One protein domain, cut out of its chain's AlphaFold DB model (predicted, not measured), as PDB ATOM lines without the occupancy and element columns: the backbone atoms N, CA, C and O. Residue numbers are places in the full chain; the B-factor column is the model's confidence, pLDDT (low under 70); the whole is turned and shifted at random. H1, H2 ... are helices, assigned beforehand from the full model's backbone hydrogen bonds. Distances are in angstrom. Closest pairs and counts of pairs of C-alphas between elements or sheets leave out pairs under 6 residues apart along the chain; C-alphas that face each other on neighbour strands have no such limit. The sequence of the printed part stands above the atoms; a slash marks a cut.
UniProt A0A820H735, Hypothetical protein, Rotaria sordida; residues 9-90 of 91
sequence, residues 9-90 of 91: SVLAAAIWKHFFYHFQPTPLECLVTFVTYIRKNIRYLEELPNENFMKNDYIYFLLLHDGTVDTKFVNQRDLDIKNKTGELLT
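Overview. This is residues 9 to 90 of the 91 residues of the protein "Hypothetical protein" of Rotaria sordida (UniProt A0A820H735). Two helices, H1 and H2, meet at a steep angle at one end of an elongated model; a long loop, residues 48 to 71, folds back from H2, and at the far end residues 79 to 90, mostly H3, stick out. The printed part has 82 residues with three named helices, in the order H1, H2, H3, and no named strand: all helix. It is only just loose, close to extended, with a radius of gyration of the C-alphas of 17.4 A and spans of 53 by 32 by 21 A.

Arrangement. H1, residues 9 to 20, and H2, residues 28 to 47, touch, and H2 touches H1 with residues 31 to 35 alone. Their closest C-alphas, of Ala 12 and Val 35, are 6.1 A apart. They run opposite ways at a steep tilt of 57 degrees. H3, residues 72 to 88, is apart from both. In H1, H2 and H3 every O i to N i+4 pair is within hydrogen-bond range.

Along the chain. H1 begins at C-alpha 9 (43.032, 3.147, 46.592). H2 is 29.1 A long and H3 25.0 A, ending at C-alpha 88 (9.594, -9.251, 11.971).

Size, cuts and confidence. The two C-alphas farthest apart, of Ser 9 and Thr 90, are 54.5 A apart. The printed part has no cut. The link from H2 to H3 is long. Residues 51 to 57 and 70 to 90 are among those with pLDDT under 70.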
ATOM      1  N   SER A   9      41.786   2.615  47.150       90.50
ATOM      2  CA  SER A   9      43.032   3.147  46.592       90.50
ATOM      3  C   SER A   9      43.445   2.381  45.336       90.50
ATOM      4  O   SER A   9      43.902   2.982  44.366       90.50
ATOM      5  N   VAL A  10      43.239   1.060  45.324       90.69
ATOM      6  CA  VAL A  10      43.501   0.216  44.149       90.69
ATOM      7  C   VAL A  10      42.505   0.534  43.034       90.69
ATOM      8  O   VAL A  10      42.912   0.714  41.887       90.69
ATOM      9  N   LEU A  11      41.218   0.674  43.370       90.88
ATOM     10  CA  LEU A  11      40.179   1.062  42.417       90.88
ATOM     11  C   LEU A  11      40.434   2.459  41.833       90.88
ATOM     12  O   LEU A  11      40.409   2.628  40.615       90.88
ATOM     13  N   ALA A  12      40.759   3.442  42.673       91.50
ATOM     14  CA  ALA A  12      41.106   4.792  42.243       91.50
ATOM     15  C   ALA A  12      42.333   4.794  41.325       91.50
ATOM     16  O   ALA A  12      42.298   5.411  40.263       91.50
ATOM     17  N   ALA A  13      43.396   4.064  41.677       90.56
ATOM     18  CA  ALA A  13      44.595   3.958  40.848       90.56
ATOM     19  C   ALA A  13      44.306   3.300  39.489       90.56
ATOM     20  O   ALA A  13      44.804   3.756  38.455       90.56
ATOM     21  N   ALA A  14      43.471   2.257  39.467       91.19
ATOM     22  CA  ALA A  14      43.051   1.600  38.236       91.19
ATOM     23  C   ALA A  14      42.235   2.548  37.345       91.19
ATOM     24  O   ALA A  14      42.555   2.693  36.164       91.19
ATOM     25  N   ILE A  15      41.232   3.235  37.899       91.12
ATOM     26  CA  ILE A  15      40.418   4.210  37.161       91.12
ATOM     27  C   ILE A  15      41.300   5.342  36.637       91.12
ATOM     28  O   ILE A  15      41.216   5.707  35.467       91.12
ATOM     29  N   TRP A  16      42.197   5.859  37.475       89.81
ATOM     30  CA  TRP A  16      43.122   6.917  37.097       89.81
ATOM     31  C   TRP A  16      43.967   6.529  35.888       89.81
ATOM     32  O   TRP A  16      43.999   7.251  34.893       89.81
ATOM     33  N   LYS A  17      44.607   5.356  35.950       89.69
ATOM     34  CA  LYS A  17      45.476   4.851  34.886       89.69
ATOM     35  C   LYS A  17      44.746   4.723  33.546       89.69
ATOM     36  O   LYS A  17      45.344   5.021  32.519       89.69
ATOM     37  N   HIS A  18      43.491   4.277  33.550       89.12
ATOM     38  CA  HIS A  18      42.759   3.986  32.314       89.12
ATOM     39  C   HIS A  18      41.979   5.183  31.766       89.12
ATOM     40  O   HIS A  18      41.878   5.328  30.552       89.12
ATOM     41  N   PHE A  19      41.440   6.040  32.636       85.88
ATOM     42  CA  PHE A  19      40.503   7.090  32.230       85.88
ATOM     43  C   PHE A  19      41.039   8.504  32.403       85.88
ATOM     44  O   PHE A  19      40.601   9.385  31.678       85.88
ATOM     45  N   PHE A  20      41.974   8.746  33.325       85.62
ATOM     46  CA  PHE A  20      42.396  10.109  33.680       85.62
ATOM     47  C   PHE A  20      43.866  10.412  33.387       85.62
ATOM     48  O   PHE A  20      44.240  11.580  33.367       85.62
ATOM     49  N   TYR A  21      44.691   9.400  33.099       81.31
ATOM     50  CA  TYR A  21      46.138   9.551  32.906       81.31
ATOM     51  C   TYR A  21      46.522  10.612  31.860       81.31
ATOM     52  O   TYR A  21      47.521  11.309  32.025       81.31
ATOM     53  N   HIS A  22      45.708  10.780  30.814       84.50
ATOM     54  CA  HIS A  22      45.950  11.751  29.742       84.50
ATOM     55  C   HIS A  22      45.173  13.074  29.886       84.50
ATOM     56  O   HIS A  22      45.314  13.948  29.033       84.50
ATOM     57  N   PHE A  23      44.366  13.256  30.937       79.06
ATOM     58  CA  PHE A  23      43.524  14.446  31.103       79.06
ATOM     59  C   PHE A  23      44.215  15.531  31.936       79.06
ATOM     60  O   PHE A  23      44.614  15.300  33.081       79.06
ATOM     61  N   GLN A  24      44.317  16.735  31.363       76.31
ATOM     62  CA  GLN A  24      44.837  17.941  32.015       76.31
ATOM     63  C   GLN A  24      43.910  19.144  31.732       76.31
ATOM     64  O   GLN A  24      43.632  19.408  30.560       76.31
ATOM     65  N   PRO A  25      43.447  19.884  32.761       74.12
ATOM     66  CA  PRO A  25      43.657  19.627  34.189       74.12
ATOM     67  C   PRO A  25      42.927  18.360  34.641       74.12
ATOM     68  O   PRO A  25      41.883  18.007  34.095       74.12
ATOM     69  N   THR A  26      43.484  17.650  35.624       69.50
ATOM     70  CA  THR A  26      42.892  16.384  36.060       69.50
ATOM     71  C   THR A  26      41.706  16.626  36.996       69.50
ATOM     72  O   THR A  26      41.886  17.218  38.063       69.50
ATOM     73  N   PRO A  27      40.492  16.167  36.648       82.06
ATOM     74  CA  PRO A  27      39.306  16.418  37.454       82.06
ATOM     75  C   PRO A  27      39.230  15.420  38.619       82.06
ATOM     76  O   PRO A  27      38.570  14.383  38.535       82.06
ATOM     77  N   LEU A  28      39.926  15.723  39.721       85.81
ATOM     78  CA  LEU A  28      39.981  14.863  40.914       85.81
ATOM     79  C   LEU A  28      38.584  14.530  41.464       85.81
ATOM     80  O   LEU A  28      38.338  13.402  41.885       85.81
ATOM     81  N   GLU A  29      37.656  15.484  41.411       88.50
ATOM     82  CA  GLU A  29      36.264  15.284  41.826       88.50
ATOM     83  C   GLU A  29      35.591  14.161  41.033       88.50
ATOM     84  O   GLU A  29      34.943  13.295  41.618       88.50
ATOM     85  N   CYS A  30      35.824  14.099  39.717       87.88
ATOM     86  CA  CYS A  30      35.289  13.031  38.880       87.88
ATOM     87  C   CYS A  30      35.838  11.667  39.300       87.88
ATOM     88  O   CYS A  30      35.073  10.707  39.362       87.88
ATOM     89  N   LEU A  31      37.129  11.566  39.640       90.06
ATOM     90  CA  LEU A  31      37.710  10.312  40.133       90.06
ATOM     91  C   LEU A  31      36.992   9.830  41.400       90.06
ATOM     92  O   LEU A  31      36.595   8.667  41.478       90.06
ATOM     93  N   VAL A  32      36.792  10.728  42.369       90.88
ATOM     94  CA  VAL A  32      36.077  10.418  43.617       90.88
ATOM     95  C   VAL A  32      34.646   9.974  43.319       90.88
ATOM     96  O   VAL A  32      34.174   8.981  43.882       90.88
ATOM     97  N   THR A  33      33.964  10.662  42.400       90.69
ATOM     98  CA  THR A  33      32.620  10.296  41.945       90.69
ATOM     99  C   THR A  33      32.588   8.888  41.344       90.69
ATOM    100  O   THR A  33      31.735   8.095  41.736       90.69
ATOM    101  N   PHE A  34      33.531   8.533  40.465       90.19
ATOM    102  CA  PHE A  34      33.598   7.197  39.861       90.19
ATOM    103  C   PHE A  34      33.843   6.095  40.892       90.19
ATOM    104  O   PHE A  34      33.131   5.090  40.891       90.19
ATOM    105  N   VAL A  35      34.809   6.285  41.795       91.94
ATOM    106  CA  VAL A  35      35.103   5.315  42.863       91.94
ATOM    107  C   VAL A  35      33.864   5.099  43.732       91.94
ATOM    108  O   VAL A  35      33.435   3.963  43.938       91.94
ATOM    109  N   THR A  36      33.233   6.191  44.171       91.19
ATOM    110  CA  THR A  36      32.022   6.149  45.003       91.19
ATOM    111  C   THR A  36      30.876   5.437  44.286       91.19
ATOM    112  O   THR A  36      30.173   4.623  44.882       91.19
ATOM    113  N   TYR A  37      30.682   5.731  43.001       91.19
ATOM    114  CA  TYR A  37      29.633   5.136  42.184       91.19
ATOM    115  C   TYR A  37      29.788   3.626  42.039       91.19
ATOM    116  O   TYR A  37      28.836   2.878  42.267       91.19
ATOM    117  N   ILE A  38      30.995   3.177  41.696       91.00
ATOM    118  CA  ILE A  38      31.297   1.754  41.530       91.00
ATOM    119  C   ILE A  38      31.083   1.025  42.859       91.00
ATOM    120  O   ILE A  38      30.432  -0.016  42.883       91.00
ATOM    121  N   ARG A  39      31.519   1.608  43.982       90.31
ATOM    122  CA  ARG A  39      31.310   1.028  45.316       90.31
ATOM    123  C   ARG A  39      29.848   0.900  45.709       90.31
ATOM    124  O   ARG A  39      29.450  -0.144  46.217       90.31
ATOM    125  N   LYS A  40      29.048   1.936  45.459       89.88
ATOM    126  CA  LYS A  40      27.602   1.886  45.711       89.88
ATOM    127  C   LYS A  40      26.934   0.775  44.904       89.88
ATOM    128  O   LYS A  40      26.093   0.071  45.442       89.88
ATOM    129  N   ASN A  41      27.334   0.601  43.647       89.38
ATOM    130  CA  ASN A  41      26.773  -0.432  42.785       89.38
ATOM    131  C   ASN A  41      27.201  -1.845  43.172       89.38
ATOM    132  O   ASN A  41      26.361  -2.731  43.154       89.38
ATOM    133  N   ILE A  42      28.457  -2.060  43.571       89.00
ATOM    134  CA  ILE A  42      28.901  -3.368  44.080       89.00
ATOM    135  C   ILE A  42      28.053  -3.770  45.292       89.00
ATOM    136  O   ILE A  42      27.435  -4.826  45.264       89.00
ATOM    137  N   ARG A  43      27.930  -2.888  46.295       87.75
ATOM    138  CA  ARG A  43      27.110  -3.157  47.489       87.75
ATOM    139  C   ARG A  43      25.647  -3.409  47.145       87.75
ATOM    140  O   ARG A  43      25.057  -4.356  47.638       87.75
ATOM    141  N   TYR A  44      25.076  -2.583  46.267       86.75
ATOM    142  CA  TYR A  44      23.708  -2.773  45.792       86.75
ATOM    143  C   TYR A  44      23.509  -4.162  45.177       86.75
ATOM    144  O   TYR A  44      22.541  -4.838  45.503       86.75
ATOM    145  N   LEU A  45      24.434  -4.602  44.323       85.50
ATOM    146  CA  LEU A  45      24.357  -5.908  43.671       85.50
ATOM    147  C   LEU A  45      24.577  -7.075  44.644       85.50
ATOM    148  O   LEU A  45      23.958  -8.118  44.461       85.50
ATOM    149  N   GLU A  46      25.415  -6.907  45.670       86.12
ATOM    150  CA  GLU A  46      25.628  -7.898  46.738       86.12
ATOM    151  C   GLU A  46      24.408  -8.049  47.661       86.12
ATOM    152  O   GLU A  46      24.150  -9.135  48.175       86.12
ATOM    153  N   GLU A  47      23.650  -6.969  47.871       86.31
ATOM    154  CA  GLU A  47      22.452  -6.950  48.721       86.31
ATOM    155  C   GLU A  47      21.181  -7.435  47.997       86.31
ATOM    156  O   GLU A  47      20.166  -7.713  48.644       86.31
ATOM    157  N   LEU A  48      21.203  -7.541  46.664       82.44
ATOM    158  CA  LEU A  48      20.047  -8.009  45.904       82.44
ATOM    159  C   LEU A  48      19.771  -9.498  46.173       82.44
ATOM    160  O   LEU A  48      20.673 -10.330  46.063       82.44
ATOM    161  N   PRO A  49      18.505  -9.884  46.429       77.62
ATOM    162  CA  PRO A  49      18.115 -11.288  46.412       77.62
ATOM    163  C   PRO A  49      18.457 -11.911  45.053       77.62
ATOM    164  O   PRO A  49      18.205 -11.283  44.025       77.62
ATOM    165  N   ASN A  50      18.949 -13.154  45.028       71.25
ATOM    166  CA  ASN A  50      19.327 -13.854  43.786       71.25
ATOM    167  C   ASN A  50      18.228 -13.821  42.705       71.25
ATOM    168  O   ASN A  50      18.526 -13.719  41.519       71.25
ATOM    169  N   GLU A  51      16.958 -13.859  43.114       67.31
ATOM    170  CA  GLU A  51      15.780 -13.803  42.233       67.31
ATOM    171  C   GLU A  51      15.576 -12.432  41.561       67.31
ATOM    172  O   GLU A  51      14.911 -12.339  40.536       67.31
ATOM    173  N   ASN A  52      16.163 -11.374  42.127       64.56
ATOM    174  CA  ASN A  52      16.079  -9.990  41.655       64.56
ATOM    175  C   ASN A  52      17.409  -9.471  41.089       64.56
ATOM    176  O   ASN A  52      17.472  -8.319  40.658       64.56
ATOM    177  N   PHE A  53      18.461 -10.296  41.089       67.00
ATOM    178  CA  PHE A  53      19.762  -9.952  40.509       67.00
ATOM    179  C   PHE A  53      19.641  -9.642  39.011       67.00
ATOM    180  O   PHE A  53      20.305  -8.746  38.489       67.00
ATOM    181  N   MET A  54      18.737 -10.358  38.334       66.88
ATOM    182  CA  MET A  54      18.323 -10.074  36.969       66.88
ATOM    183  C   MET A  54      16.814  -9.883  36.919       66.88
ATOM    184  O   MET A  54      16.055 -10.734  37.373       66.88
ATOM    185  N   LYS A  55      16.368  -8.790  36.311       64.69
ATOM    186  CA  LYS A  55      14.966  -8.610  35.920       64.69
ATOM    187  C   LYS A  55      14.929  -8.421  34.408       64.69
ATOM    188  O   LYS A  55      15.709  -7.657  33.852       64.69
ATOM    189  N   ASN A  56      14.071  -9.191  33.740       66.50
ATOM    190  CA  ASN A  56      14.042  -9.307  32.277       66.50
ATOM    191  C   ASN A  56      15.417  -9.662  31.663       66.50
ATOM    192  O   ASN A  56      15.769  -9.115  30.628       66.50
ATOM    193  N   ASP A  57      16.210 -10.524  32.314       69.88
ATOM    194  CA  ASP A  57      17.582 -10.888  31.901       69.88
ATOM    195  C   ASP A  57      18.608  -9.735  31.928       69.88
ATOM    196  O   ASP A  57      19.697  -9.835  31.356       69.88
ATOM    197  N   TYR A  58      18.298  -8.640  32.633       70.50
ATOM    198  CA  TYR A  58      19.185  -7.487  32.777       70.50
ATOM    199  C   TYR A  58      19.593  -7.239  34.227       70.50
ATOM    200  O   TYR A  58      18.785  -7.362  35.148       70.50
ATOM    201  N   ILE A  59      20.851  -6.828  34.407       76.88
ATOM    202  CA  ILE A  59      21.377  -6.302  35.671       76.88
ATOM    203  C   ILE A  59      21.103  -4.803  35.718       76.88
ATOM    204  O   ILE A  59      21.343  -4.077  34.748       76.88
ATOM    205  N   TYR A  60      20.624  -4.344  36.866       78.25
ATOM    206  CA  TYR A  60      20.298  -2.949  37.102       78.25
ATOM    207  C   TYR A  60      21.405  -2.288  37.910       78.25
ATOM    208  O   TYR A  60      21.947  -2.880  38.836       78.25
ATOM    209  N   PHE A  61      21.719  -1.045  37.566       84.62
ATOM    210  CA  PHE A  61      22.663  -0.222  38.309       84.62
ATOM    211  C   PHE A  61      21.931   0.982  38.890       84.62
ATOM    212  O   PHE A  61      20.926   1.458  38.352       84.62
ATOM    213  N   LEU A  62      22.453   1.489  39.997       86.69
ATOM    214  CA  LEU A  62      22.054   2.768  40.549       86.69
ATOM    215  C   LEU A  62      22.476   3.893  39.597       86.69
ATOM    216  O   LEU A  62      23.472   3.792  38.879       86.69
ATOM    217  N   LEU A  63      21.737   4.988  39.623       85.88
ATOM    218  CA  LEU A  63      22.057   6.253  38.988       85.88
ATOM    219  C   LEU A  63      23.146   6.977  39.780       85.88
ATOM    220  O   LEU A  63      23.240   6.886  41.007       85.88
ATOM    221  N   LEU A  64      23.970   7.731  39.053       81.25
ATOM    222  CA  LEU A  64      25.179   8.358  39.587       81.25
ATOM    223  C   LEU A  64      24.909   9.315  40.759       81.25
ATOM    224  O   LEU A  64      25.680   9.350  41.719       81.25
ATOM    225  N   HIS A  65      23.823  10.086  40.677       77.69
ATOM    226  CA  HIS A  65      23.579  11.219  41.571       77.69
ATOM    227  C   HIS A  65      22.463  11.006  42.593       77.69
ATOM    228  O   HIS A  65      22.514  11.616  43.655       77.69
ATOM    229  N   ASP A  66      21.479  10.152  42.313       75.25
ATOM    230  CA  ASP A  66      20.274  10.030  43.145       75.25
ATOM    231  C   ASP A  66      20.156   8.678  43.869       75.25
ATOM    232  O   ASP A  66      19.292   8.521  44.729       75.25
ATOM    233  N   GLY A  67      21.041   7.712  43.576       65.25
ATOM    234  CA  GLY A  67      21.008   6.384  44.196       65.25
ATOM    235  C   GLY A  67      19.740   5.587  43.883       65.25
ATOM    236  O   GLY A  67      19.489   4.572  44.528       65.25
ATOM    237  N   THR A  68      18.936   6.035  42.918       74.44
ATOM    238  CA  THR A  68      17.779   5.302  42.405       74.44
ATOM    239  C   THR A  68      18.213   4.411  41.250       74.44
ATOM    240  O   THR A  68      19.258   4.628  40.648       74.44
ATOM    241  N   VAL A  69      17.454   3.366  40.939       71.25
ATOM    242  CA  VAL A  69      17.804   2.468  39.831       71.25
ATOM    243  C   VAL A  69      17.591   3.172  38.491       71.25
ATOM    244  O   VAL A  69      16.524   3.745  38.252       71.25
ATOM    245  N   ASP A  70      18.570   3.083  37.588       69.31
ATOM    246  CA  ASP A  70      18.429   3.635  36.243       69.31
ATOM    247  C   ASP A  70      17.463   2.794  35.399       69.31
ATOM    248  O   ASP A  70      17.809   1.774  34.801       69.31
ATOM    249  N   THR A  71      16.212   3.240  35.349       67.44
ATOM    250  CA  THR A  71      15.150   2.617  34.550       67.44
ATOM    251  C   THR A  71      15.043   3.208  33.140       67.44
ATOM    252  O   THR A  71      14.315   2.672  32.301       67.44
ATOM    253  N   LYS A  72      15.762   4.299  32.834       62.09
ATOM    254  CA  LYS A  72      15.602   5.048  31.575       62.09
ATOM    255  C   LYS A  72      16.256   4.337  30.394       62.09
ATOM    256  O   LYS A  72      15.647   4.268  29.328       62.09
ATOM    257  N   PHE A  73      17.439   3.750  30.584       57.25
ATOM    258  CA  PHE A  73      18.085   2.945  29.534       57.25
ATOM    259  C   PHE A  73      17.289   1.689  29.170       57.25
ATOM    260  O   PHE A  73      17.339   1.232  28.028       57.25
ATOM    261  N   VAL A  74      16.533   1.149  30.126       55.59
ATOM    262  CA  VAL A  74      15.716  -0.054  29.940       55.59
ATOM    263  C   VAL A  74      14.478   0.263  29.116       55.59
ATOM    264  O   VAL A  74      14.235  -0.408  28.122       55.59
ATOM    265  N   ASN A  75      13.763   1.348  29.434       58.75
ATOM    266  CA  ASN A  75      12.585   1.744  28.658       58.75
ATOM    267  C   ASN A  75      12.920   1.973  27.178       58.75
ATOM    268  O   ASN A  75      12.163   1.547  26.313       58.75
ATOM    269  N   GLN A  76      14.067   2.585  26.874       61.28
ATOM    270  CA  GLN A  76      14.478   2.804  25.487       61.28
ATOM    271  C   GLN A  76      14.840   1.490  24.772       61.28
ATOM    272  O   GLN A  76      14.432   1.290  23.632       61.28
ATOM    273  N   ARG A  77      15.543   0.561  25.435       56.53
ATOM    274  CA  ARG A  77      15.912  -0.731  24.828       56.53
ATOM    275  C   ARG A  77      14.748  -1.705  24.708       56.53
ATOM    276  O   ARG A  77      14.655  -2.387  23.694       56.53
ATOM    277  N   ASP A  78      13.855  -1.764  25.690       62.06
ATOM    278  CA  ASP A  78      12.645  -2.589  25.617       62.06
ATOM    279  C   ASP A  78      11.731  -2.104  24.484       62.06
ATOM    280  O   ASP A  78      11.115  -2.914  23.787       62.06
ATOM    281  N   LEU A  79      11.682  -0.785  24.250       61.53
ATOM    282  CA  LEU A  79      11.047  -0.206  23.066       61.53
ATOM    283  C   LEU A  79      11.769  -0.625  21.780       61.53
ATOM    284  O   LEU A  79      11.107  -1.068  20.847       61.53
ATOM    285  N   ASP A  80      13.101  -0.565  21.728       66.75
ATOM    286  CA  ASP A  80      13.872  -0.983  20.549       66.75
ATOM    287  C   ASP A  80      13.702  -2.484  20.232       66.75
ATOM    288  O   ASP A  80      13.605  -2.868  19.064       66.75
ATOM    289  N   ILE A  81      13.622  -3.345  21.254       64.00
ATOM    290  CA  ILE A  81      13.373  -4.789  21.111       64.00
ATOM    291  C   ILE A  81      11.951  -5.038  20.608       64.00
ATOM    292  O   ILE A  81      11.774  -5.811  19.662       64.00
ATOM    293  N   LYS A  82      10.946  -4.366  21.187       64.31
ATOM    294  CA  LYS A  82       9.548  -4.440  20.728       64.31
ATOM    295  C   LYS A  82       9.393  -3.951  19.290       64.31
ATOM    296  O   LYS A  82       8.704  -4.593  18.504       64.31
ATOM    297  N   ASN A  83      10.067  -2.863  18.924       65.00
ATOM    298  CA  ASN A  83      10.041  -2.330  17.562       65.00
ATOM    299  C   ASN A  83      10.681  -3.316  16.572       65.00
ATOM    300  O   ASN A  83      10.084  -3.616  15.540       65.00
ATOM    301  N   LYS A  84      11.826  -3.918  16.922       63.50
ATOM    302  CA  LYS A  84      12.468  -4.963  16.102       63.50
ATOM    303  C   LYS A  84      11.613  -6.220  15.931       63.50
ATOM    304  O   LYS A  84      11.607  -6.808  14.856       63.50
ATOM    305  N   THR A  85      10.900  -6.654  16.969       60.75
ATOM    306  CA  THR A  85      10.005  -7.824  16.878       60.75
ATOM    307  C   THR A  85       8.702  -7.508  16.140       60.75
ATOM    308  O   THR A  85       8.195  -8.371  15.428       60.75
ATOM    309  N   GLY A  86       8.198  -6.271  16.220       57.94
ATOM    310  CA  GLY A  86       7.052  -5.807  15.430       57.94
ATOM    311  C   GLY A  86       7.314  -5.777  13.916       57.94
ATOM    312  O   GLY A  86       6.443  -6.161  13.137       57.94
ATOM    313  N   GLU A  87       8.527  -5.404  13.489       53.50
ATOM    314  CA  GLU A  87       8.945  -5.434  12.074       53.50
ATOM    315  C   GLU A  87       9.126  -6.858  11.512       53.50
ATOM    316  O   GLU A  87       8.975  -7.078  10.311       53.50
ATOM    317  N   LEU A  88       9.431  -7.844  12.364       49.97
ATOM    318  CA  LEU A  88       9.594  -9.251  11.971       49.97
ATOM    319  C   LEU A  88       8.261  -9.981  11.739       49.97
ATOM    320  O   LEU A  88       8.248 -10.996  11.052       49.97
ATOM    321  N   LEU A  89       7.152  -9.476  12.288       48.47
ATOM    322  CA  LEU A  89       5.811 -10.068  12.152       48.47
ATOM    323  C   LEU A  89       4.977  -9.455  11.009       48.47
ATOM    324  O   LEU A  89       3.836  -9.860  10.802       48.47
ATOM    325  N   THR A  90       5.520  -8.469  10.288       50.19
ATOM    326  CA  THR A  90       4.846  -7.743   9.190       50.19
ATOM    327  C   THR A  90       5.458  -7.993   7.801       50.19
ATOM    328  O   THR A  90       5.076  -7.325   6.840       50.19
TER     329      THR A  90